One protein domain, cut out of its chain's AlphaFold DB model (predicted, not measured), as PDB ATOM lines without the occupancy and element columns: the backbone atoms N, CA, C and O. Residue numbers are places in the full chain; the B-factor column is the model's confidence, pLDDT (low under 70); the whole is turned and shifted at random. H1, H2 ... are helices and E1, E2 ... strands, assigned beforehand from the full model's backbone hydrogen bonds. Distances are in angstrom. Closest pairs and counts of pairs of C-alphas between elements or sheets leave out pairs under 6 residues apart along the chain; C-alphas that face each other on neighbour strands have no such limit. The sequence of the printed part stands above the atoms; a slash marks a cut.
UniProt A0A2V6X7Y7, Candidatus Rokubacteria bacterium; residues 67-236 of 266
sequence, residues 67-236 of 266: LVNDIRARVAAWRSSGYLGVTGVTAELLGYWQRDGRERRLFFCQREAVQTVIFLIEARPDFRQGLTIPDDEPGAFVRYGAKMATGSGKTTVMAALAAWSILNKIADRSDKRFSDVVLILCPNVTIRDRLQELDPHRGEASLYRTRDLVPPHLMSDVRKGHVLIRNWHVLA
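AT A GLANCE: This is residues 67 to 236 of the 266 residues of a protein of Candidatus Rokubacteria bacterium (UniProt A0A2V6X7Y7). One long helix, H5, runs through the core; H2 and H3 pack on one side of it as a three-helix bundle, and a small two-stranded sheet, E1 and E2, lies on its other side with H6 over that sheet. H1 crosses H3 beyond the bundle, short helices H7 to H9 lie between the strands along the chain, and residues 136 to 141 of a long loop stick out. The printed part has 170 residues, mostly helix, with ten named helices and two named strands in the order H1 H2 H3 H4 H5 E1 H6 H7 H8 H9 E2 H10. The sheet's order is E1, E2, parallel. The whole is compact, with a radius of gyration of the C-alphas of 16.1 A and spans of 44 by 42 by 36 A.

IN THESE COORDINATES: H1, residues 67 to 80, begins with C-alpha 67 at (224.168, 292.724, -183.173) and is 19.8 A long. H2 is residues 88 to 98, 15.5 A; H3 residues 108 to 122, 20.2 A; H4 residues 125 to 128. H5, residues 154 to 171, is 25.9 A long and begins with C-alpha 154 at (235.246, 274.980, -176.899). E1 is residues 181 to 186, 16.4 A; H6 residues 189 to 198; H7 residues 200 to 205; H8 residues 207 to 210; H9 residues 216 to 222. E2 is residues 226 to 231, 16.2 A, and H10, residues 232 to 235, ends with C-alpha 235 at (254.571, 286.907, -174.777).

HOW THE PARTS SIT: H5 is the hub. Its residues 164 to 171 touch H2, closest C-alphas Val 89 and Asn 168, 6.0 A, at a shallow tilt of 27 degrees, opposite ways. Its residues 154 to 161 touch H3, residues 110 to 114, closest C-alphas Gln 110 and Val 157, 5.7 A. H3 touches H1 with residues 115 to 119, about perpendicular at 88 degrees, closest C-alphas Val 75 and Thr 116, 6.3 A. H1 and H4 only just touch, with 3 pairs of C-alphas within 8 A. H5 also touches H6, H8 and H9, the last with closest C-alphas Leu 167 and Val 222, 5.7 A. H7 and H8 touch only at the corner. E1, H6 to H9 and E2 form a strand-helix-strand unit, two parallel neighbour strands with helices between; N 182 and O 226 are 2.8 A apart, within hydrogen-bond range. The closest C-alphas of H10 and E1 are those of Trp 232 and Leu 185, 5.3 A. Every O i to N i+4 pair is within hydrogen-bond range in H1, H2, H3 and H5; H6 has 4 of 6, H7 0 of 2 with 1 of 3 O i to N i+3 pairs, H9 1 of 3 with 2 of 4, and H4, H8 and H10 are too short.

THE WHOLE: The C-alphas farthest apart, those of Gly 101 and Pro 138, are 46.5 A apart. The printed part has no cut. The link from H4 to H5, 25 residues, is long. Residues 138 to 139 have pLDDT under 70.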
ATOM      1  N   LEU A  67     223.226 293.234-182.175       95.62
ATOM      2  CA  LEU A  67     224.168 292.724-183.173       95.62
ATOM      3  C   LEU A  67     224.299 291.191-183.140       95.62
ATOM      4  O   LEU A  67     224.389 290.549-184.182       95.62
ATOM      5  N   VAL A  68     224.276 290.572-181.955       96.25
ATOM      6  CA  VAL A  68     224.350 289.105-181.830       96.25
ATOM      7  C   VAL A  68     223.070 288.448-182.338       96.25
ATOM      8  O   VAL A  68     223.135 287.402-182.985       96.25
ATOM      9  N   ASN A  69     221.907 289.023-182.032       97.12
ATOM     10  CA  ASN A  69     220.630 288.503-182.516       97.12
ATOM     11  C   ASN A  69     220.517 288.656-184.041       97.12
ATOM     12  O   ASN A  69     220.108 287.704-184.707       97.12
ATOM     13  N   ASP A  70     220.981 289.776-184.594       97.25
ATOM     14  CA  ASP A  70     221.011 290.016-186.037       97.25
ATOM     15  C   ASP A  70     221.966 289.048-186.745       97.25
ATOM     16  O   ASP A  70     221.577 288.395-187.713       97.25
ATOM     17  N   ILE A  71     223.184 288.853-186.219       97.44
ATOM     18  CA  ILE A  71     224.134 287.862-186.747       97.44
ATOM     19  C   ILE A  71     223.513 286.461-186.736       97.44
ATOM     20  O   ILE A  71     223.614 285.753-187.734       97.44
ATOM     21  N   ARG A  72     222.832 286.049-185.657       97.12
ATOM     22  CA  ARG A  72     222.158 284.736-185.600       97.12
ATOM     23  C   ARG A  72     221.117 284.583-186.705       97.12
ATOM     24  O   ARG A  72     221.099 283.546-187.363       97.12
ATOM     25  N   ALA A  73     220.292 285.605-186.932       96.69
ATOM     26  CA  ALA A  73     219.297 285.590-188.000       96.69
ATOM     27  C   ALA A  73     219.954 285.481-189.389       96.69
ATOM     28  O   ALA A  73     219.518 284.682-190.219       96.69
ATOM     29  N   ARG A  74     221.049 286.216-189.632       97.62
ATOM     30  CA  ARG A  74     221.790 286.151-190.905       97.62
ATOM     31  C   ARG A  74     222.495 284.818-191.121       97.62
ATOM     32  O   ARG A  74     222.433 284.280-192.222       97.62
ATOM     33  N   VAL A  75     223.105 284.257-190.080       97.62
ATOM     34  CA  VAL A  75     223.723 282.923-190.129       97.62
ATOM     35  C   VAL A  75     222.665 281.856-190.412       97.62
ATOM     36  O   VAL A  75     222.922 280.960-191.211       97.62
ATOM     37  N   ALA A  76     221.476 281.954-189.807       96.62
ATOM     38  CA  ALA A  76     220.370 281.040-190.084       96.62
ATOM     39  C   ALA A  76     219.912 281.134-191.551       96.62
ATOM     40  O   ALA A  76     219.834 280.109-192.224       96.62
ATOM     41  N   ALA A  77     219.705 282.344-192.080       96.56
ATOM     42  CA  ALA A  77     219.335 282.547-193.483       96.56
ATOM     43  C   ALA A  77     220.412 282.031-194.458       96.56
ATOM     44  O   ALA A  77     220.108 281.327-195.423       96.56
ATOM     45  N   TRP A  78     221.685 282.318-194.181       97.56
ATOM     46  CA  TRP A  78     222.815 281.833-194.974       97.56
ATOM     47  C   TRP A  78     222.937 280.306-194.938       97.56
ATOM     48  O   TRP A  78     223.129 279.678-195.981       97.56
ATOM     49  N   ARG A  79     222.733 279.687-193.771       96.62
ATOM     50  CA  ARG A  79     222.653 278.229-193.624       96.62
ATOM     51  C   ARG A  79     221.527 277.644-194.478       96.62
ATOM     52  O   ARG A  79     221.769 276.690-195.210       96.62
ATOM     53  N   SER A  80     220.328 278.226-194.426       95.94
ATOM     54  CA  SER A  80     219.171 277.784-195.220       95.94
ATOM     55  C   SER A  80     219.372 277.935-196.730       95.94
ATOM     56  O   SER A  80     218.763 277.193-197.492       95.94
ATOM     57  N   SER A  81     220.249 278.842-197.170       95.38
ATOM     58  CA  SER A  81     220.627 278.973-198.585       95.38
ATOM     59  C   SER A  81     221.586 277.883-199.084       95.38
ATOM     60  O   SER A  81     221.898 277.847-200.269       95.38
ATOM     61  N   GLY A  82     222.082 277.010-198.198       95.31
ATOM     62  CA  GLY A  82     223.120 276.035-198.536       95.31
ATOM     63  C   GLY A  82     224.532 276.625-198.529       95.31
ATOM     64  O   GLY A  82     225.385 276.161-199.277       95.31
ATOM     65  N   TYR A  83     224.787 277.635-197.685       95.94
ATOM     66  CA  TYR A  83     226.106 278.260-197.505       95.94
ATOM     67  C   TYR A  83     226.666 278.944-198.758       95.94
ATOM     68  O   TYR A  83     227.862 278.880-199.027       95.94
ATOM     69  N   LEU A  84     225.819 279.619-199.539       92.81
ATOM     70  CA  LEU A  84     226.247 280.239-200.793       92.81
ATOM     71  C   LEU A  84     227.449 281.182-200.611       92.81
ATOM     72  O   LEU A  84     227.482 282.024-199.708       92.81
ATOM     73  N   GLY A  85     228.408 281.064-201.532       91.31
ATOM     74  CA  GLY A  85     229.573 281.945-201.631       91.31
ATOM     75  C   GLY A  85     230.790 281.556-200.790       91.31
ATOM     76  O   GLY A  85     231.737 282.337-200.745       91.31
ATOM     77  N   VAL A  86     230.787 280.383-200.154       97.06
ATOM     78  CA  VAL A  86     231.992 279.808-199.528       97.06
ATOM     79  C   VAL A  86     232.912 279.142-200.548       97.06
ATOM     80  O   VAL A  86     232.493 278.819-201.662       97.06
ATOM     81  N   THR A  87     234.163 278.892-200.165       98.19
ATOM     82  CA  THR A  87     235.090 278.071-200.960       98.19
ATOM     83  C   THR A  87     234.637 276.604-201.039       98.19
ATOM     84  O   THR A  87     233.847 276.127-200.219       98.19
ATOM     85  N   GLY A  88     235.195 275.843-201.989       98.25
ATOM     86  CA  GLY A  88     234.946 274.399-202.089       98.25
ATOM     87  C   GLY A  88     235.353 273.629-200.826       98.25
ATOM     88  O   GLY A  88     234.587 272.798-200.343       98.25
ATOM     89  N   VAL A  89     236.506 273.971-200.237       98.44
ATOM     90  CA  VAL A  89     236.984 273.378-198.974       98.44
ATOM     91  C   VAL A  89     236.010 273.664-197.834       98.44
ATOM     92  O   VAL A  89     235.656 272.770-197.067       98.44
ATOM     93  N   THR A  90     235.537 274.904-197.722       98.62
ATOM     94  CA  THR A  90     234.583 275.285-196.681       98.62
ATOM     95  C   THR A  90     233.244 274.577-196.865       98.62
ATOM     96  O   THR A  90     232.695 274.075-195.883       98.62
ATOM     97  N   ALA A  91     232.733 274.464-198.096       98.31
ATOM     98  CA  ALA A  91     231.517 273.701-198.378       98.31
ATOM     99  C   ALA A  91     231.663 272.227-197.967       98.31
ATOM    100  O   ALA A  91     230.777 271.677-197.309       98.31
ATOM    101  N   GLU A  92     232.799 271.607-198.292       98.50
ATOM    102  CA  GLU A  92     233.086 270.223-197.927       98.50
ATOM    103  C   GLU A  92     233.137 270.033-196.407       98.50
ATOM    104  O   GLU A  92     232.465 269.149-195.879       98.50
ATOM    105  N   LEU A  93     233.863 270.890-195.680       98.62
ATOM    106  CA  LEU A  93     233.944 270.829-194.216       98.62
ATOM    107  C   LEU A  93     232.574 271.031-193.561       98.62
ATOM    108  O   LEU A  93     232.199 270.278-192.659       98.62
ATOM    109  N   LEU A  94     231.797 272.007-194.036       98.25
ATOM    110  CA  LEU A  94     230.442 272.253-193.547       98.25
ATOM    111  C   LEU A  94     229.535 271.044-193.788       98.25
ATOM    112  O   LEU A  94     228.783 270.682-192.882       98.25
ATOM    113  N   GLY A  95     229.611 270.397-194.952       97.69
ATOM    114  CA  GLY A  95     228.898 269.144-195.220       97.69
ATOM    115  C   GLY A  95     229.379 268.009-194.312       97.69
ATOM    116  O   GLY A  95     228.579 267.321-193.673       97.69
ATOM    117  N   TYR A  96     230.694 267.869-194.159       97.94
ATOM    118  CA  TYR A  96     231.328 266.831-193.350       97.94
ATOM    119  C   TYR A  96     230.938 266.908-191.870       97.94
ATOM    120  O   TYR A  96     230.702 265.878-191.237       97.94
ATOM    121  N   TRP A  97     230.823 268.107-191.302       97.56
ATOM    122  CA  TRP A  97     230.393 268.319-189.913       97.56
ATOM    123  C   TRP A  97     228.899 268.077-189.681       97.56
ATOM    124  O   TRP A  97     228.476 267.941-188.531       97.56
ATOM    125  N   GLN A  98     228.103 268.046-190.748       94.62
ATOM    126  CA  GLN A  98     226.647 267.895-190.694       94.62
ATOM    127  C   GLN A  98     226.158 266.505-191.053       94.62
ATOM    128  O   GLN A  98     225.000 266.202-190.785       94.62
ATOM    129  N   ARG A  99     227.026 265.680-191.635       95.81
ATOM    130  CA  ARG A  99     226.673 264.333-192.060       95.81
ATOM    131  C   ARG A  99     226.155 263.475-190.908       95.81
ATOM    132  O   ARG A  99     226.621 263.576-189.766       95.81
ATOM    133  N   ASP A 100     225.255 262.571-191.258       93.38
ATOM    134  CA  ASP A 100     224.769 261.531-190.363       93.38
ATOM    135  C   ASP A 100     225.818 260.427-190.148       93.38
ATOM    136  O   ASP A 100     226.847 260.363-190.820       93.38
ATOM    137  N   GLY A 101     225.578 259.556-189.164       91.62
ATOM    138  CA  GLY A 101     226.435 258.393-188.898       91.62
ATOM    139  C   GLY A 101     227.758 258.695-188.184       91.62
ATOM    140  O   GLY A 101     228.581 257.799-188.014       91.62
ATOM    141  N   ARG A 102     227.979 259.934-187.729       94.44
ATOM    142  CA  ARG A 102     229.123 260.275-186.868       94.44
ATOM    143  C   ARG A 102     229.006 259.537-185.535       94.44
ATOM    144  O   ARG A 102     228.002 259.699-184.846       94.44
ATOM    145  N   GLU A 103     230.066 258.839-185.121       91.75
ATOM    146  CA  GLU A 103     230.149 258.220-183.785       91.75
ATOM    147  C   GLU A 103     229.892 259.261-182.683       91.75
ATOM    148  O   GLU A 103     229.161 259.027-181.723       91.75
ATOM    149  N   ARG A 104     230.457 260.464-182.863       91.62
ATOM    150  CA  ARG A 104     230.267 261.611-181.974       91.62
ATOM    151  C   ARG A 104     229.706 262.786-182.764       91.62
ATOM    152  O   ARG A 104     230.430 263.506-183.462       91.62
ATOM    153  N   ARG A 105     228.391 262.980-182.654       95.62
ATOM    154  CA  ARG A 105     227.687 264.129-183.239       95.62
ATOM    155  C   ARG A 105     228.210 265.430-182.626       95.62
ATOM    156  O   ARG A 105     228.466 265.508-181.424       95.62
ATOM    157  N   LEU A 106     228.361 266.457-183.457       97.19
ATOM    158  CA  LEU A 106     228.725 267.792-182.988       97.19
ATOM    159  C   LEU A 106     227.496 268.482-182.403       97.19
ATOM    160  O   LEU A 106     226.424 268.463-183.011       97.19
ATOM    161  N   PHE A 107     227.657 269.123-181.247       97.38
ATOM    162  CA  PHE A 107     226.580 269.922-180.669       97.38
ATOM    163  C   PHE A 107     226.229 271.087-181.592       97.38
ATOM    164  O   PHE A 107     227.100 271.659-182.258       97.38
ATOM    165  N   PHE A 108     224.963 271.498-181.575       97.19
ATOM    166  CA  PHE A 108     224.512 272.648-182.350       97.19
ATOM    167  C   PHE A 108     225.335 273.897-182.022       97.19
ATOM    168  O   PHE A 108     225.793 274.585-182.925       97.19
ATOM    169  N   CYS A 109     225.621 274.141-180.739       97.31
ATOM    170  CA  CYS A 109     226.414 275.294-180.317       97.31
ATOM    171  C   CYS A 109     227.861 275.273-180.843       97.31
ATOM    172  O   CYS A 109     228.439 276.335-181.051       97.31
ATOM    173  N   GLN A 110     228.444 274.091-181.082       98.19
ATOM    174  CA  GLN A 110     229.769 273.962-181.698       98.19
ATOM    175  C   GLN A 110     229.692 274.312-183.183       98.19
ATOM    176  O   GLN A 110     230.437 275.171-183.648       98.19
ATOM    177  N   ARG A 111     228.753 273.684-183.905       97.81
ATOM    178  CA  ARG A 111     228.516 273.939-185.335       97.81
ATOM    179  C   ARG A 111     228.216 275.410-185.584       97.81
ATOM    180  O   ARG A 111     228.803 276.011-186.472       97.81
ATOM    181  N   GLU A 112     227.341 275.996-184.778       97.81
ATOM    182  CA  GLU A 112     226.959 277.395-184.897       97.81
ATOM    183  C   GLU A 112     228.123 278.346-184.611       97.81
ATOM    184  O   GLU A 112     228.294 279.310-185.352       97.81
ATOM    185  N   ALA A 113     228.934 278.087-183.582       98.31
ATOM    186  CA  ALA A 113     230.093 278.926-183.284       98.31
ATOM    187  C   ALA A 113     231.071 278.963-184.468       98.31
ATOM    188  O   ALA A 113     231.489 280.041-184.884       98.31
ATOM    189  N   VAL A 114     231.373 277.796-185.049       98.38
ATOM    190  CA  VAL A 114     232.241 277.692-186.232       98.38
ATOM    191  C   VAL A 114     231.597 278.389-187.433       98.38
ATOM    192  O   VAL A 114     232.207 279.268-188.031       98.38
ATOM    193  N   GLN A 115     230.337 278.068-187.742       98.19
ATOM    194  CA  GLN A 115     229.596 278.662-188.859       98.19
ATOM    195  C   GLN A 115     229.485 280.182-188.760       98.19
ATOM    196  O   GLN A 115     229.523 280.846-189.784       98.19
ATOM    197  N   THR A 116     229.363 280.738-187.554       98.19
ATOM    198  CA  THR A 116     229.284 282.190-187.352       98.19
ATOM    199  C   THR A 116     230.599 282.869-187.725       98.19
ATOM    200  O   THR A 116     230.586 283.892-188.400       98.19
ATOM    201  N   VAL A 117     231.744 282.297-187.339       97.69
ATOM    202  CA  VAL A 117     233.058 282.843-187.721       97.69
ATOM    203  C   VAL A 117     233.276 282.721-189.230       97.69
ATOM    204  O   VAL A 117     233.661 283.700-189.865       97.69
ATOM    205  N   ILE A 118     232.949 281.563-189.813       98.06
ATOM    206  CA  ILE A 118     233.015 281.356-191.269       98.06
ATOM    207  C   ILE A 118     232.124 282.372-191.987       98.06
ATOM    208  O   ILE A 118     232.565 283.019-192.926       98.06
ATOM    209  N   PHE A 119     230.893 282.567-191.518       97.88
ATOM    210  CA  PHE A 119     229.959 283.539-192.076       97.88
ATOM    211  C   PHE A 119     230.545 284.954-192.089       97.88
ATOM    212  O   PHE A 119     230.492 285.637-193.108       97.88
ATOM    213  N   LEU A 120     231.138 285.396-190.979       95.81
ATOM    214  CA  LEU A 120     231.691 286.746-190.864       95.81
ATOM    215  C   LEU A 120     232.889 286.984-191.799       95.81
ATOM    216  O   LEU A 120     233.103 288.125-192.214       95.81
ATOM    217  N   ILE A 121     233.629 285.927-192.152       95.06
ATOM    218  CA  ILE A 121     234.858 285.997-192.957       95.06
ATOM    219  C   ILE A 121     234.605 285.705-194.446       95.06
ATOM    220  O   ILE A 121     235.117 286.417-195.309       95.06
ATOM    221  N   GLU A 122     233.830 284.671-194.765       95.44
ATOM    222  CA  GLU A 122     233.642 284.176-196.135       95.44
ATOM    223  C   GLU A 122     232.319 284.567-196.779       95.44
ATOM    224  O   GLU A 122     232.272 284.656-198.005       95.44
ATOM    225  N   ALA A 123     231.246 284.785-196.008       94.62
ATOM    226  CA  ALA A 123     229.942 285.007-196.624       94.62
ATOM    227  C   ALA A 123     229.962 286.261-197.503       94.62
ATOM    228  O   ALA A 123     230.547 287.303-197.159       94.62
ATOM    229  N   ARG A 124     229.268 286.161-198.639       93.44
ATOM    230  CA  ARG A 124     229.154 287.270-199.581       93.44
ATOM    231  C   ARG A 124     228.610 288.525-198.882       93.44
ATOM    232  O   ARG A 124     227.806 288.407-197.951       93.44
ATOM    233  N   PRO A 125     229.017 289.729-199.320       92.38
ATOM    234  CA  PRO A 125     228.603 290.977-198.680       92.38
ATOM    235  C   PRO A 125     227.083 291.157-198.551       92.38
ATOM    236  O   PRO A 125     226.634 291.730-197.562       92.38
ATOM    237  N   ASP A 126     226.285 290.623-199.481       93.12
ATOM    238  CA  ASP A 126     224.818 290.694-199.444       93.12
ATOM    239  C   ASP A 126     224.216 290.007-198.209       93.12
ATOM    240  O   ASP A 126     223.320 290.557-197.572       93.12
ATOM    241  N   PHE A 127     224.778 288.882-197.761       93.94
ATOM    242  CA  PHE A 127     224.324 288.244-196.521       93.94
ATOM    243  C   PHE A 127     224.655 289.063-195.266       93.94
ATOM    244  O   PHE A 127     223.967 288.963-194.244       93.94
ATOM    245  N   ARG A 128     225.703 289.888-195.336       93.06
ATOM    246  CA  ARG A 128     226.205 290.711-194.226       93.06
ATOM    247  C   ARG A 128     225.711 292.157-194.279       93.06
ATOM    248  O   ARG A 128     226.051 292.940-193.400       93.06
ATOM    249  N   GLN A 129     224.875 292.514-195.255       92.44
ATOM    250  CA  GLN A 129     224.397 293.884-195.448       92.44
ATOM    251  C   GLN A 129     223.744 294.445-194.177       92.44
ATOM    252  O   GLN A 129     222.825 293.840-193.639       92.44
ATOM    253  N   GLY A 130     224.186 295.602-193.689       90.38
ATOM    254  CA  GLY A 130     223.636 296.210-192.471       90.38
ATOM    255  C   GLY A 130     224.148 295.610-191.155       90.38
ATOM    256  O   GLY A 130     223.699 296.035-190.097       90.38
ATOM    257  N   LEU A 131     225.086 294.656-191.195       93.19
ATOM    258  CA  LEU A 131     225.870 294.282-190.020       93.19
ATOM    259  C   LEU A 131     227.111 295.176-189.943       93.19
ATOM    260  O   LEU A 131     227.995 295.080-190.794       93.19
ATOM    261  N   THR A 132     227.198 295.996-188.900       90.56
ATOM    262  CA  THR A 132     228.420 296.737-188.568       90.56
ATOM    263  C   THR A 132     229.115 296.018-187.425       90.56
ATOM    264  O   THR A 132     228.619 296.011-186.298       90.56
ATOM    265  N   ILE A 133     230.247 295.380-187.720       90.38
ATOM    266  CA  ILE A 133     231.099 294.795-186.686       90.38
ATOM    267  C   ILE A 133     231.979 295.920-186.141       90.38
ATOM    268  O   ILE A 133     232.717 296.508-186.929       90.38
ATOM    269  N   PRO A 134     231.884 296.255-184.845       86.75
ATOM    270  CA  PRO A 134     232.714 297.298-184.273       86.75
ATOM    271  C   PRO A 134     234.180 296.868-184.281       86.75
ATOM    272  O   PRO A 134     234.506 295.733-183.916       86.75
ATOM    273  N   ASP A 135     235.041 297.797-184.674       81.44
ATOM    274  CA  ASP A 135     236.477 297.653-184.509       81.44
ATOM    275  C   ASP A 135     236.849 297.837-183.040       81.44
ATOM    276  O   ASP A 135     236.219 298.574-182.277       81.44
ATOM    277  N   ASP A 136     237.875 297.113-182.626       75.38
ATOM    278  CA  ASP A 136     238.325 297.105-181.245       75.38
ATOM    279  C   ASP A 136     239.408 298.182-181.096       75.38
ATOM    280  O   ASP A 136     240.583 297.844-181.114       75.38
ATOM    281  N   GLU A 137     239.054 299.472-181.040       70.50
ATOM    282  CA  GLU A 137     240.025 300.582-180.956       70.50
ATOM    283  C   GLU A 137     240.785 300.583-179.609       70.50
ATOM    284  O   GLU A 137     240.152 300.453-178.557       70.50
ATOM    285  N   PRO A 138     242.132 300.742-179.580       65.06
ATOM    286  CA  PRO A 138     243.070 301.082-180.669       65.06
ATOM    287  C   PRO A 138     243.733 299.866-181.370       65.06
ATOM    288  O   PRO A 138     244.887 299.916-181.789       65.06
ATOM    289  N   GLY A 139     243.058 298.727-181.449       69.06
ATOM    290  CA  GLY A 139     243.579 297.462-181.965       69.06
ATOM    291  C   GLY A 139     243.645 297.360-183.492       69.06
ATOM    292  O   GLY A 139     242.796 297.862-184.216       69.06
ATOM    293  N   ALA A 140     244.647 296.624-183.978       79.75
ATOM    294  CA  ALA A 140     244.899 296.399-185.405       79.75
ATOM    295  C   ALA A 140     244.022 295.304-186.051       79.75
ATOM    296  O   ALA A 140     244.190 294.998-187.231       79.75
ATOM    297  N   PHE A 141     243.132 294.664-185.283       81.50
ATOM    298  CA  PHE A 141     242.394 293.481-185.723       81.50
ATOM    299  C   PHE A 141     240.948 293.488-185.237       81.50
ATOM    300  O   PHE A 141     240.678 293.774-184.067       81.50
ATOM    301  N   VAL A 142     240.045 293.028-186.106       86.88
ATOM    302  CA  VAL A 142     238.685 292.644-185.720       86.88
ATOM    303  C   VAL A 142     238.753 291.377-184.870       86.88
ATOM    304  O   VAL A 142     239.312 290.359-185.286       86.88
ATOM    305  N   ARG A 143     238.172 291.423-183.667       89.44
ATOM    306  CA  ARG A 143     238.174 290.302-182.721       89.44
ATOM    307  C   ARG A 143     236.805 289.636-182.672       89.44
ATOM    308  O   ARG A 143     235.815 290.239-182.271       89.44
ATOM    309  N   TYR A 144     236.759 288.350-183.010       92.44
ATOM    310  CA  TYR A 144     235.547 287.544-182.872       92.44
ATOM    311  C   TYR A 144     235.577 286.722-181.584       92.44
ATOM    312  O   TYR A 144     236.491 285.932-181.349       92.44
ATOM    313  N   GLY A 145     234.552 286.894-180.747       91.75
ATOM    314  CA  GLY A 145     234.402 286.179-179.481       91.75
ATOM    315  C   GLY A 145     233.245 285.181-179.505       91.75
ATOM    316  O   GLY A 145     232.092 285.563-179.700       91.75
ATOM    317  N   ALA A 146     233.525 283.906-179.223       93.69
ATOM    318  CA  ALA A 146     232.497 282.884-179.029       93.69
ATOM    319  C   ALA A 146     232.238 282.649-177.529       93.69
ATOM    320  O   ALA A 146     233.013 281.979-176.841       93.69
ATOM    321  N   LYS A 147     231.121 283.170-177.003       94.25
ATOM    322  CA  LYS A 147     230.705 282.908-175.616       94.25
ATOM    323  C   LYS A 147     230.033 281.540-175.516       94.25
ATOM    324  O   LYS A 147     228.903 281.356-175.958       94.25
ATOM    325  N   MET A 148     230.727 280.589-174.895       95.19
ATOM    326  CA  MET A 148     230.292 279.196-174.802       95.19
ATOM    327  C   MET A 148     230.375 278.662-173.369       95.19
ATOM    328  O   MET A 148     231.315 278.970-172.631       95.19
ATOM    329  N   ALA A 149     229.420 277.811-172.994       93.56
ATOM    330  CA  ALA A 149     229.373 277.195-171.673       93.56
ATOM    331  C   ALA A 149     230.589 276.284-171.396       93.56
ATOM    332  O   ALA A 149     231.290 275.799-172.294       93.56
ATOM    333  N   THR A 150     230.880 276.036-170.122       92.69
ATOM    334  CA  THR A 150     231.829 274.981-169.738       92.69
ATOM    335  C   THR A 150     231.243 273.617-170.103       92.69
ATOM    336  O   THR A 150     230.042 273.411-169.994       92.69
ATOM    337  N   GLY A 151     232.077 272.717-170.629       92.38
ATOM    338  CA  GLY A 151     231.633 271.407-171.122       92.38
ATOM    339  C   GLY A 151     231.052 271.394-172.544       92.38
ATOM    340  O   GLY A 151     230.989 270.333-173.150       92.38
ATOM    341  N   SER A 152     230.740 272.545-173.154       94.06
ATOM    342  CA  SER A 152     230.151 272.587-174.508       94.06
ATOM    343  C   SER A 152     231.132 272.267-175.652       94.06
ATOM    344  O   SER A 152     230.751 272.319-176.817       94.06
ATOM    345  N   GLY A 153     232.403 271.972-175.354       95.25
ATOM    346  CA  GLY A 153     233.425 271.619-176.350       95.25
ATOM    347  C   GLY A 153     234.060 272.802-177.087       95.25
ATOM    348  O   GLY A 153     234.219 272.761-178.303       95.25
ATOM    349  N   LYS A 154     234.474 273.843-176.351       96.62
ATOM    350  CA  LYS A 154     235.246 274.980-176.899       96.62
ATOM    351  C   LYS A 154     236.476 274.539-177.706       96.62
ATOM    352  O   LYS A 154     236.715 275.060-178.786       96.62
ATOM    353  N   THR A 155     237.208 273.537-177.222       96.88
ATOM    354  CA  THR A 155     238.396 273.009-177.909       96.88
ATOM    355  C   THR A 155     238.059 272.393-179.270       96.88
ATOM    356  O   THR A 155     238.807 272.558-180.224       96.88
ATOM    357  N   THR A 156     236.893 271.752-179.402       97.69
ATOM    358  CA  THR A 156     236.405 271.229-180.689       97.69
ATOM    359  C   THR A 156     236.151 272.355-181.691       97.69
ATOM    360  O   THR A 156     236.503 272.214-182.856       97.69
ATOM    361  N   VAL A 157     235.609 273.492-181.239       98.38
ATOM    362  CA  VAL A 157     235.437 274.691-182.081       98.38
ATOM    363  C   VAL A 157     236.790 275.252-182.520       98.38
ATOM    364  O   VAL A 157     236.953 275.580-183.690       98.38
ATOM    365  N   MET A 158     237.776 275.301-181.618       98.12
ATOM    366  CA  MET A 158     239.138 275.738-181.956       98.12
ATOM    367  C   MET A 158     239.768 274.850-183.036       98.12
ATOM    368  O   MET A 158     240.286 275.378-184.013       98.12
ATOM    369  N   ALA A 159     239.676 273.520-182.907       98.25
ATOM    370  CA  ALA A 159     240.164 272.593-183.932       98.25
ATOM    371  C   ALA A 159     239.434 272.759-185.267       98.25
ATOM    372  O   ALA A 159     240.072 272.773-186.312       98.25
ATOM    373  N   ALA A 160     238.106 272.899-185.250       98.50
ATOM    374  CA  ALA A 160     237.330 273.074-186.474       98.50
ATOM    375  C   ALA A 160     237.720 274.364-187.215       98.50
ATOM    376  O   ALA A 160     237.909 274.330-188.429       98.50
ATOM    377  N   LEU A 161     237.917 275.472-186.492       98.62
ATOM    378  CA  LEU A 161     238.393 276.735-187.068       98.62
ATOM    379  C   LEU A 161     239.841 276.645-187.563       98.62
ATOM    380  O   LEU A 161     240.143 277.165-188.634       98.62
ATOM    381  N   ALA A 162     240.723 275.966-186.825       98.44
ATOM    382  CA  ALA A 162     242.102 275.747-187.252       98.44
ATOM    383  C   ALA A 162     242.155 274.923-188.546       98.44
ATOM    384  O   ALA A 162     242.795 275.340-189.505       98.44
ATOM    385  N   ALA A 163     241.424 273.806-188.605       98.62
ATOM    386  CA  ALA A 163     241.324 272.982-189.807       98.62
ATOM    387  C   ALA A 163     240.763 273.773-190.989       98.62
ATOM    388  O   ALA A 163     241.336 273.736-192.072       98.62
ATOM    389  N   TRP A 164     239.679 274.514-190.770       98.75
ATOM    390  CA  TRP A 164     239.070 275.360-191.788       98.75
ATOM    391  C   TRP A 164     240.045 276.394-192.355       98.75
ATOM    392  O   TRP A 164     240.195 276.476-193.574       98.75
ATOM    393  N   SER A 165     240.743 277.136-191.494       98.62
ATOM    394  CA  SER A 165     241.719 278.139-191.923       98.62
ATOM    395  C   SER A 165     242.900 277.495-192.651       98.62
ATOM    396  O   SER A 165     243.245 277.917-193.752       98.62
ATOM    397  N   ILE A 166     243.485 276.437-192.080       98.69
ATOM    398  CA  ILE A 166     244.643 275.753-192.665       98.69
ATOM    399  C   ILE A 166     244.282 275.194-194.039       98.69
ATOM    400  O   ILE A 166     244.939 275.534-195.015       98.69
ATOM    401  N   LEU A 167     243.229 274.381-194.141       98.75
ATOM    402  CA  LEU A 167     242.873 273.697-195.388       98.75
ATOM    403  C   LEU A 167     242.543 274.683-196.509       98.75
ATOM    404  O   LEU A 167     242.993 274.489-197.636       98.75
ATOM    405  N   ASN A 168     241.836 275.773-196.201       98.75
ATOM    406  CA  ASN A 168     241.597 276.827-197.180       98.75
ATOM    407  C   ASN A 168     242.892 277.508-197.627       98.75
ATOM    408  O   ASN A 168     243.084 277.728-198.820       98.75
ATOM    409  N   LYS A 169     243.812 277.786-196.695       98.62
ATOM    410  CA  LYS A 169     245.114 278.366-197.038       98.62
ATOM    411  C   LYS A 169     245.980 277.415-197.865       98.62
ATOM    412  O   LYS A 169     246.726 277.876-198.723       98.62
ATOM    413  N   ILE A 170     245.908 276.105-197.618       98.38
ATOM    414  CA  ILE A 170     246.592 275.095-198.437       98.38
ATOM    415  C   ILE A 170     246.007 275.064-199.853       98.38
ATOM    416  O   ILE A 170     246.776 274.983-200.809       98.38
ATOM    417  N   ALA A 171     244.680 275.137-199.980       98.25
ATOM    418  CA  ALA A 171     243.989 275.111-201.266       98.25
ATOM    419  C   ALA A 171     244.245 276.373-202.106       98.25
ATOM    420  O   ALA A 171     244.440 276.265-203.314       98.25
ATOM    421  N   ASP A 172     244.300 277.549-201.475       98.12
ATOM    422  CA  ASP A 172     244.677 278.805-202.122       98.12
ATOM    423  C   ASP A 172     245.623 279.626-201.233       98.12
ATOM    424  O   ASP A 172     245.231 280.305-200.278       98.12
ATOM    425  N   ARG A 173     246.911 279.607-201.593       97.62
ATOM    426  CA  ARG A 173     247.968 280.337-200.881       97.62
ATOM    427  C   ARG A 173     247.836 281.853-201.014       97.62
ATOM    428  O   ARG A 173     248.341 282.571-200.146       97.62
ATOM    429  N   SER A 174     247.175 282.344-202.060       97.75
ATOM    430  CA  SER A 174     247.010 283.775-202.330       97.75
ATOM    431  C   SER A 174     245.886 284.407-201.505       97.75
ATOM    432  O   SER A 174     245.933 285.608-201.229       97.75
ATOM    433  N   ASP A 175     244.933 283.601-201.030       97.31
ATOM    434  CA  ASP A 175     243.812 284.089-200.238       97.31
ATOM    435  C   ASP A 175     244.279 284.565-198.854       97.31
ATOM    436  O   ASP A 175     244.806 283.809-198.029       97.31
ATOM    437  N   LYS A 176     244.112 285.866-198.603       95.69
ATOM    438  CA  LYS A 176     244.539 286.540-197.369       95.69
ATOM    439  C   LYS A 176     243.552 286.368-196.214       95.69
ATOM    440  O   LYS A 176     243.882 286.746-195.095       95.69
ATOM    441  N   ARG A 177     242.361 285.817-196.466       94.94
ATOM    442  CA  ARG A 177     241.354 285.542-195.427       94.94
ATOM    443  C   ARG A 177     241.785 284.417-194.489       94.94
ATOM    444  O   ARG A 177     241.313 284.362-193.358       94.94
ATOM    445  N   PHE A 178     242.670 283.539-194.960       97.62
ATOM    446  CA  PHE A 178     243.075 282.330-194.254       97.62
ATOM    447  C   PHE A 178     244.564 282.322-193.913       97.62
ATOM    448  O   PHE A 178     245.399 282.914-194.602       97.62
ATOM    449  N   SER A 179     244.888 281.573-192.865       97.06
ATOM    450  CA  SER A 179     246.246 281.305-192.404       97.06
ATOM    451  C   SER A 179     246.448 279.804-192.213       97.06
ATOM    452  O   SER A 179     245.568 279.110-191.700       97.06
ATOM    453  N   ASP A 180     247.623 279.311-192.583       97.12
ATOM    454  CA  ASP A 180     248.105 277.974-192.252       97.12
ATOM    455  C   ASP A 180     248.869 277.949-190.923       97.12
ATOM    456  O   ASP A 180     249.273 276.883-190.476       97.12
ATOM    457  N   VAL A 181     249.019 279.099-190.260       96.62
ATOM    458  CA  VAL A 181     249.584 279.229-188.914       96.62
ATOM    459  C   VAL A 181     248.494 279.670-187.941       96.62
ATOM    460  O   VAL A 181     247.845 280.702-188.138       96.62
ATOM    461  N   VAL A 182     248.305 278.898-186.870       97.06
ATOM    462  CA  VAL A 182     247.306 279.135-185.821       97.06
ATOM    463  C   VAL A 182     248.003 279.199-184.466       97.06
ATOM    464  O   VAL A 182     248.534 278.200-183.988       97.06
ATOM    465  N   LEU A 183     247.960 280.364-183.816       95.62
ATOM    466  CA  LEU A 183     248.481 280.556-182.462       95.62
ATOM    467  C   LEU A 183     247.368 280.398-181.421       95.62
ATOM    468  O   LEU A 183     246.342 281.075-181.463       95.62
ATOM    469  N   ILE A 184     247.604 279.530-180.443       95.94
ATOM    470  CA  ILE A 184     246.703 279.244-179.332       95.94
ATOM    471  C   ILE A 184     247.382 279.654-178.034       95.94
ATOM    472  O   ILE A 184     248.320 279.006-177.568       95.94
ATOM    473  N   LEU A 185     246.856 280.713-177.423       95.38
ATOM    474  CA  LEU A 185     247.318 281.215-176.136       95.38
ATOM    475  C   LEU A 185     246.472 280.639-175.004       95.38
ATOM    476  O   LEU A 185     245.242 280.680-175.034       95.38
ATOM    477  N   CYS A 186     247.134 280.106-173.983       95.31
ATOM    478  CA  CYS A 186     246.480 279.494-172.831       95.31
ATOM    479  C   CYS A 186     246.989 280.071-171.500       95.31
ATOM    480  O   CYS A 186     248.139 280.506-171.410       95.31
ATOM    481  N   PRO A 187     246.157 280.067-170.441       94.25
ATOM    482  CA  PRO A 187     246.446 280.780-169.193       94.25
ATOM    483  C   PRO A 187     247.558 280.131-168.357       94.25
ATOM    484  O   PRO A 187     248.297 280.833-167.672       94.25
ATOM    485  N   ASN A 188     247.721 278.807-168.429       93.62
ATOM    486  CA  ASN A 188     248.719 278.059-167.661       93.62
ATOM    487  C   ASN A 188     249.235 276.829-168.429       93.62
ATOM    488  O   ASN A 188     248.659 276.423-169.441       93.62
ATOM    489  N   VAL A 189     250.326 276.241-167.930       92.44
ATOM    490  CA  VAL A 189     250.993 275.080-168.544       92.44
ATOM    491  C   VAL A 189     250.124 273.822-168.538       92.44
ATOM    492  O   VAL A 189     250.109 273.094-169.518       92.44
ATOM    493  N   THR A 190     249.292 273.613-167.517       94.62
ATOM    494  CA  THR A 190     248.371 272.466-167.474       94.62
ATOM    495  C   THR A 190     247.361 272.506-168.622       94.62
ATOM    496  O   THR A 190     247.100 271.497-169.277       94.62
ATOM    497  N   ILE A 191     246.795 273.684-168.907       95.12
ATOM    498  CA  ILE A 191     245.890 273.867-170.045       95.12
ATOM    499  C   ILE A 191     246.663 273.753-171.358       95.12
ATOM    500  O   ILE A 191     246.146 273.129-172.281       95.12
ATOM    501  N   ARG A 192     247.888 274.289-171.441       95.38
ATOM    502  CA  ARG A 192     248.767 274.125-172.610       95.38
ATOM    503  C   ARG A 192     248.956 272.653-172.968       95.38
ATOM    504  O   ARG A 192     248.804 272.290-174.129       95.38
ATOM    505  N   ASP A 193     249.270 271.829-171.975       94.94
ATOM    506  CA  ASP A 193     249.595 270.417-172.163       94.94
ATOM    507  C   ASP A 193     248.348 269.620-172.569       94.94
ATOM    508  O   ASP A 193     248.405 268.790-173.473       94.94
ATOM    509  N   ARG A 194     247.178 269.953-172.005       95.00
ATOM    510  CA  ARG A 194     245.893 269.397-172.459       95.00
ATOM    511  C   ARG A 194     245.563 269.803-173.897       95.00
ATOM    512  O   ARG A 194     245.097 268.978-174.673       95.00
ATOM    513  N   LEU A 195     245.794 271.066-174.256       96.81
ATOM    514  CA  LEU A 195     245.503 271.586-175.593       96.81
ATOM    515  C   LEU A 195     246.424 271.020-176.677       96.81
ATOM    516  O   LEU A 195     246.121 271.221-177.847       96.81
ATOM    517  N   GLN A 196     247.476 270.266-176.330       95.69
ATOM    518  CA  GLN A 196     248.306 269.548-177.305       95.69
ATOM    519  C   GLN A 196     247.496 268.595-178.191       95.69
ATOM    520  O   GLN A 196     247.977 268.213-179.245       95.69
ATOM    521  N   GLU A 197     246.277 268.198-177.817       96.12
ATOM    522  CA  GLU A 197     245.366 267.472-178.719       96.12
ATOM    523  C   GLU A 197     245.025 268.249-180.010       96.12
ATOM    524  O   GLU A 197     244.595 267.645-180.988       96.12
ATOM    525  N   LEU A 198     245.235 269.569-180.043       97.38
ATOM    526  CA  LEU A 198     245.027 270.425-181.217       97.38
ATOM    527  C   LEU A 198     246.178 270.390-182.231       97.38
ATOM    528  O   LEU A 198     246.044 270.979-183.304       97.38
ATOM    529  N   ASP A 199     247.285 269.717-181.919       96.50
ATOM    530  CA  ASP A 199     248.394 269.530-182.852       96.50
ATOM    531  C   ASP A 199     248.030 268.475-183.925       96.50
ATOM    532  O   ASP A 199     247.791 267.304-183.588       96.50
ATOM    533  N   PRO A 200     247.981 268.847-185.224       95.50
ATOM    534  CA  PRO A 200     247.633 267.925-186.305       95.50
ATOM    535  C   PRO A 200     248.660 266.797-186.505       95.50
ATOM    536  O   PRO A 200     248.317 265.746-187.065       95.50
ATOM    537  N   HIS A 201     249.897 266.955-186.020       94.88
ATOM    538  CA  HIS A 201     250.953 265.945-186.126       94.88
ATOM    539  C   HIS A 201     250.797 264.788-185.138       94.88
ATOM    540  O   HIS A 201     251.440 263.753-185.306       94.88
ATOM    541  N   ARG A 202     249.873 264.876-184.174       93.06
ATOM    542  CA  ARG A 202     249.597 263.785-183.219       93.06
ATOM    543  C   ARG A 202     248.848 262.587-183.808       93.06
ATOM    544  O   ARG A 202     248.466 261.681-183.069       93.06
ATOM    545  N   GLY A 203     248.621 262.562-185.121       87.44
ATOM    546  CA  GLY A 203     248.002 261.428-185.804       87.44
ATOM    547  C   GLY A 203     246.599 261.132-185.269       87.44
ATOM    548  O   GLY A 203     245.786 262.047-185.117       87.44
ATOM    549  N   GLU A 204     246.321 259.864-184.960       90.25
ATOM    550  CA  GLU A 204     245.018 259.419-184.443       90.25
ATOM    551  C   GLU A 204     244.677 259.993-183.060       90.25
ATOM    552  O   GLU A 204     243.504 260.082-182.714       90.25
ATOM    553  N   ALA A 205     245.674 260.448-182.294       91.12
ATOM    554  CA  ALA A 205     245.452 261.108-181.009       91.12
ATOM    555  C   ALA A 205     245.058 262.591-181.150       91.12
ATOM    556  O   ALA A 205     244.707 263.228-180.158       91.12
ATOM    557  N   SER A 206     245.124 263.162-182.359       95.50
ATOM    558  CA  SER A 206     244.725 264.552-182.594       95.50
ATOM    559  C   SER A 206     243.206 264.728-182.520       95.50
ATOM    560  O   SER A 206     242.422 263.828-182.846       95.50
ATOM    561  N   LEU A 207     242.760 265.924-182.140       95.88
ATOM    562  CA  LEU A 207     241.341 266.261-182.059       95.88
ATOM    563  C   LEU A 207     240.663 266.211-183.434       95.88
ATOM    564  O   LEU A 207     239.477 265.903-183.518       95.88
ATOM    565  N   TYR A 208     241.421 266.432-184.514       97.19
ATOM    566  CA  TYR A 208     240.936 266.306-185.890       97.19
ATOM    567  C   TYR A 208     240.438 264.891-186.207       97.19
ATOM    568  O   TYR A 208     239.453 264.744-186.929       97.19
ATOM    569  N   ARG A 209     241.075 263.867-185.620       95.50
ATOM    570  CA  ARG A 209     240.703 262.452-185.759       95.50
ATOM    571  C   ARG A 209     239.703 262.020-184.694       95.50
ATOM    572  O   ARG A 209     238.616 261.569-185.031       95.50
ATOM    573  N   THR A 210     240.004 262.247-183.414       95.06
ATOM    574  CA  THR A 210     239.152 261.786-182.296       95.06
ATOM    575  C   THR A 210     237.778 262.463-182.231       95.06
ATOM    576  O   THR A 210     236.845 261.925-181.630       95.06
ATOM    577  N   ARG A 211     237.630 263.657-182.822       95.81
ATOM    578  CA  ARG A 211     236.339 264.346-183.001       95.81
ATOM    579  C   ARG A 211     235.869 264.364-184.444       95.81
ATOM    580  O   ARG A 211     234.867 265.023-184.715       95.81
ATOM    581  N   ASP A 212     236.545 263.637-185.332       96.69
ATOM    582  CA  ASP A 212     236.085 263.418-186.698       96.69
ATOM    583  C   ASP A 212     235.793 264.753-187.421       96.69
ATOM    584  O   ASP A 212     234.695 265.018-187.922       96.69
ATOM    585  N   LEU A 213     236.751 265.682-187.351       97.62
ATOM    586  CA  LEU A 213     236.594 267.066-187.819       97.62
ATOM    587  C   LEU A 213     237.129 267.288-189.231       97.62
ATOM    588  O   LEU A 213     236.732 268.261-189.863       97.62
ATOM    589  N   VAL A 214     238.017 266.418-189.713       97.81
ATOM    590  CA  VAL A 214     238.671 266.561-191.017       97.81
ATOM    591  C   VAL A 214     238.444 265.291-191.842       97.81
ATOM    592  O   VAL A 214     238.742 264.201-191.343       97.81
ATOM    593  N   PRO A 215     237.941 265.409-193.088       96.94
ATOM    594  CA  PRO A 215     237.835 264.291-194.019       96.94
ATOM    595  C   PRO A 215     239.156 263.522-194.136       96.94
ATOM    596  O   PRO A 215     240.214 264.150-194.205       96.94
ATOM    597  N   PRO A 216     239.147 262.174-194.204       95.62
ATOM    598  CA  PRO A 216     240.384 261.392-194.213       95.62
ATOM    599  C   PRO A 216     241.382 261.808-195.299       95.62
ATOM    600  O   PRO A 216     242.583 261.814-195.045       95.62
ATOM    601  N   HIS A 217     240.896 262.203-196.478       97.31
ATOM    602  CA  HIS A 217     241.749 262.617-197.593       97.31
ATOM    603  C   HIS A 217     242.375 264.013-197.410       97.31
ATOM    604  O   HIS A 217     243.403 264.285-198.017       97.31
ATOM    605  N   LEU A 218     241.820 264.859-196.533       97.94
ATOM    606  CA  LEU A 218     242.361 266.182-196.190       97.94
ATOM    607  C   LEU A 218     243.295 266.148-194.968       97.94
ATOM    608  O   LEU A 218     243.858 267.167-194.571       97.94
ATOM    609  N   MET A 219     243.497 264.982-194.345       97.19
ATOM    610  CA  MET A 219     244.352 264.863-193.157       97.19
ATOM    611  C   MET A 219     245.825 265.164-193.438       97.19
ATOM    612  O   MET A 219     246.515 265.694-192.567       97.19
ATOM    613  N   SER A 220     246.330 264.817-194.623       96.62
ATOM    614  CA  SER A 220     247.691 265.175-195.039       96.62
ATOM    615  C   SER A 220     247.840 266.687-195.200       96.62
ATOM    616  O   SER A 220     248.884 267.229-194.846       96.62
ATOM    617  N   ASP A 221     246.794 267.365-195.669       97.81
ATOM    618  CA  ASP A 221     246.794 268.809-195.887       97.81
ATOM    619  C   ASP A 221     246.690 269.591-194.582       97.81
ATOM    620  O   ASP A 221     247.433 270.549-194.393       97.81
ATOM    621  N   VAL A 222     245.866 269.152-193.625       97.50
ATOM    622  CA  VAL A 222     245.771 269.841-192.325       97.50
ATOM    623  C   VAL A 222     247.100 269.799-191.556       97.50
ATOM    624  O   VAL A 222     247.415 270.720-190.809       97.50
ATOM    625  N   ARG A 223     247.918 268.758-191.780       96.88
ATOM    626  CA  ARG A 223     249.278 268.618-191.223       96.88
ATOM    627  C   ARG A 223     250.321 269.502-191.903       96.88
ATOM    628  O   ARG A 223     251.440 269.575-191.415       96.88
ATOM    629  N   LYS A 224     249.998 270.141-193.030       96.94
ATOM    630  CA  LYS A 224     250.878 271.143-193.647       96.94
ATOM    631  C   LYS A 224     250.807 272.488-192.918       96.94
ATOM    632  O   LYS A 224     251.660 273.330-193.167       96.94
ATOM    633  N   GLY A 225     249.794 272.699-192.074       96.19
ATOM    634  CA  GLY A 225     249.684 273.880-191.224       96.19
ATOM    635  C   GLY A 225     250.377 273.716-189.872       96.19
ATOM    636  O   GLY A 225     250.663 272.610-189.419       96.19
ATOM    637  N   HIS A 226     250.598 274.840-189.200       95.06
ATOM    638  CA  HIS A 226     251.282 274.940-187.920       95.06
ATOM    639  C   HIS A 226     250.312 275.391-186.826       95.06
ATOM    640  O   HIS A 226     249.800 276.509-186.858       95.06
ATOM    641  N   VAL A 227     250.082 274.536-185.825       96.81
ATOM    642  CA  VAL A 227     249.266 274.875-184.648       96.81
ATOM    643  C   VAL A 227     250.177 275.068-183.440       96.81
ATOM    644  O   VAL A 227     250.675 274.116-182.843       96.81
ATOM    645  N   LEU A 228     250.403 276.327-183.081       95.50
ATOM    646  CA  LEU A 228     251.329 276.744-182.038       95.50
ATOM    647  C   LEU A 228     250.572 276.922-180.726       95.50
ATOM    648  O   LEU A 228     249.799 277.859-180.565       95.50
ATOM    649  N   ILE A 229     250.799 276.035-179.761       95.56
ATOM    650  CA  ILE A 229     250.134 276.107-178.455       95.56
ATOM    651  C   ILE A 229     251.129 276.650-177.433       95.56
ATOM    652  O   ILE A 229     252.167 276.036-177.157       95.56
ATOM    653  N   ARG A 230     250.830 277.824-176.876       94.69
ATOM    654  CA  ARG A 230     251.728 278.573-175.992       94.69
ATOM    655  C   ARG A 230     250.999 279.064-174.755       94.69
ATOM    656  O   ARG A 230     249.822 279.411-174.789       94.69
ATOM    657  N   ASN A 231     251.716 279.104-173.640       93.62
ATOM    658  CA  ASN A 231     251.236 279.811-172.463       93.62
ATOM    659  C   ASN A 231     251.429 281.318-172.665       93.62
ATOM    660  O   ASN A 231     252.480 281.718-173.140       93.62
ATOM    661  N   TRP A 232     250.456 282.150-172.293       90.75
ATOM    662  CA  TRP A 232     250.512 283.591-172.574       90.75
ATOM    663  C   TRP A 232     251.737 284.303-171.978       90.75
ATOM    664  O   TRP A 232     252.198 285.270-172.575       90.75
ATOM    665  N   HIS A 233     252.313 283.813-170.869       88.62
ATOM    666  CA  HIS A 233     253.507 284.421-170.270       88.62
ATOM    667  C   HIS A 233     254.714 284.419-171.216       88.62
ATOM    668  O   HIS A 233     255.610 285.238-171.043       88.62
ATOM    669  N   VAL A 234     254.748 283.555-172.240       87.69
ATOM    670  CA  VAL A 234     255.829 283.604-173.238       87.69
ATOM    671  C   VAL A 234     255.791 284.888-174.068       87.69
ATOM    672  O   VAL A 234     256.794 285.215-174.681       87.69
ATOM    673  N   LEU A 235     254.676 285.620-174.089       87.81
ATOM    674  CA  LEU A 235     254.571 286.907-174.777       87.81
ATOM    675  C   LEU A 235     255.067 288.081-173.928       87.81
ATOM    676  O   LEU A 235     255.181 289.187-174.445       87.81
ATOM    677  N   ALA A 236     255.343 287.867-172.637       85.62
ATOM    678  CA  ALA A 236     255.904 288.916-171.800       85.62
ATOM    679  C   ALA A 236     257.284 289.328-172.349       85.62
ATOM    680  O   ALA A 236     258.069 288.432-172.704       85.62
TER     681      ALA A 236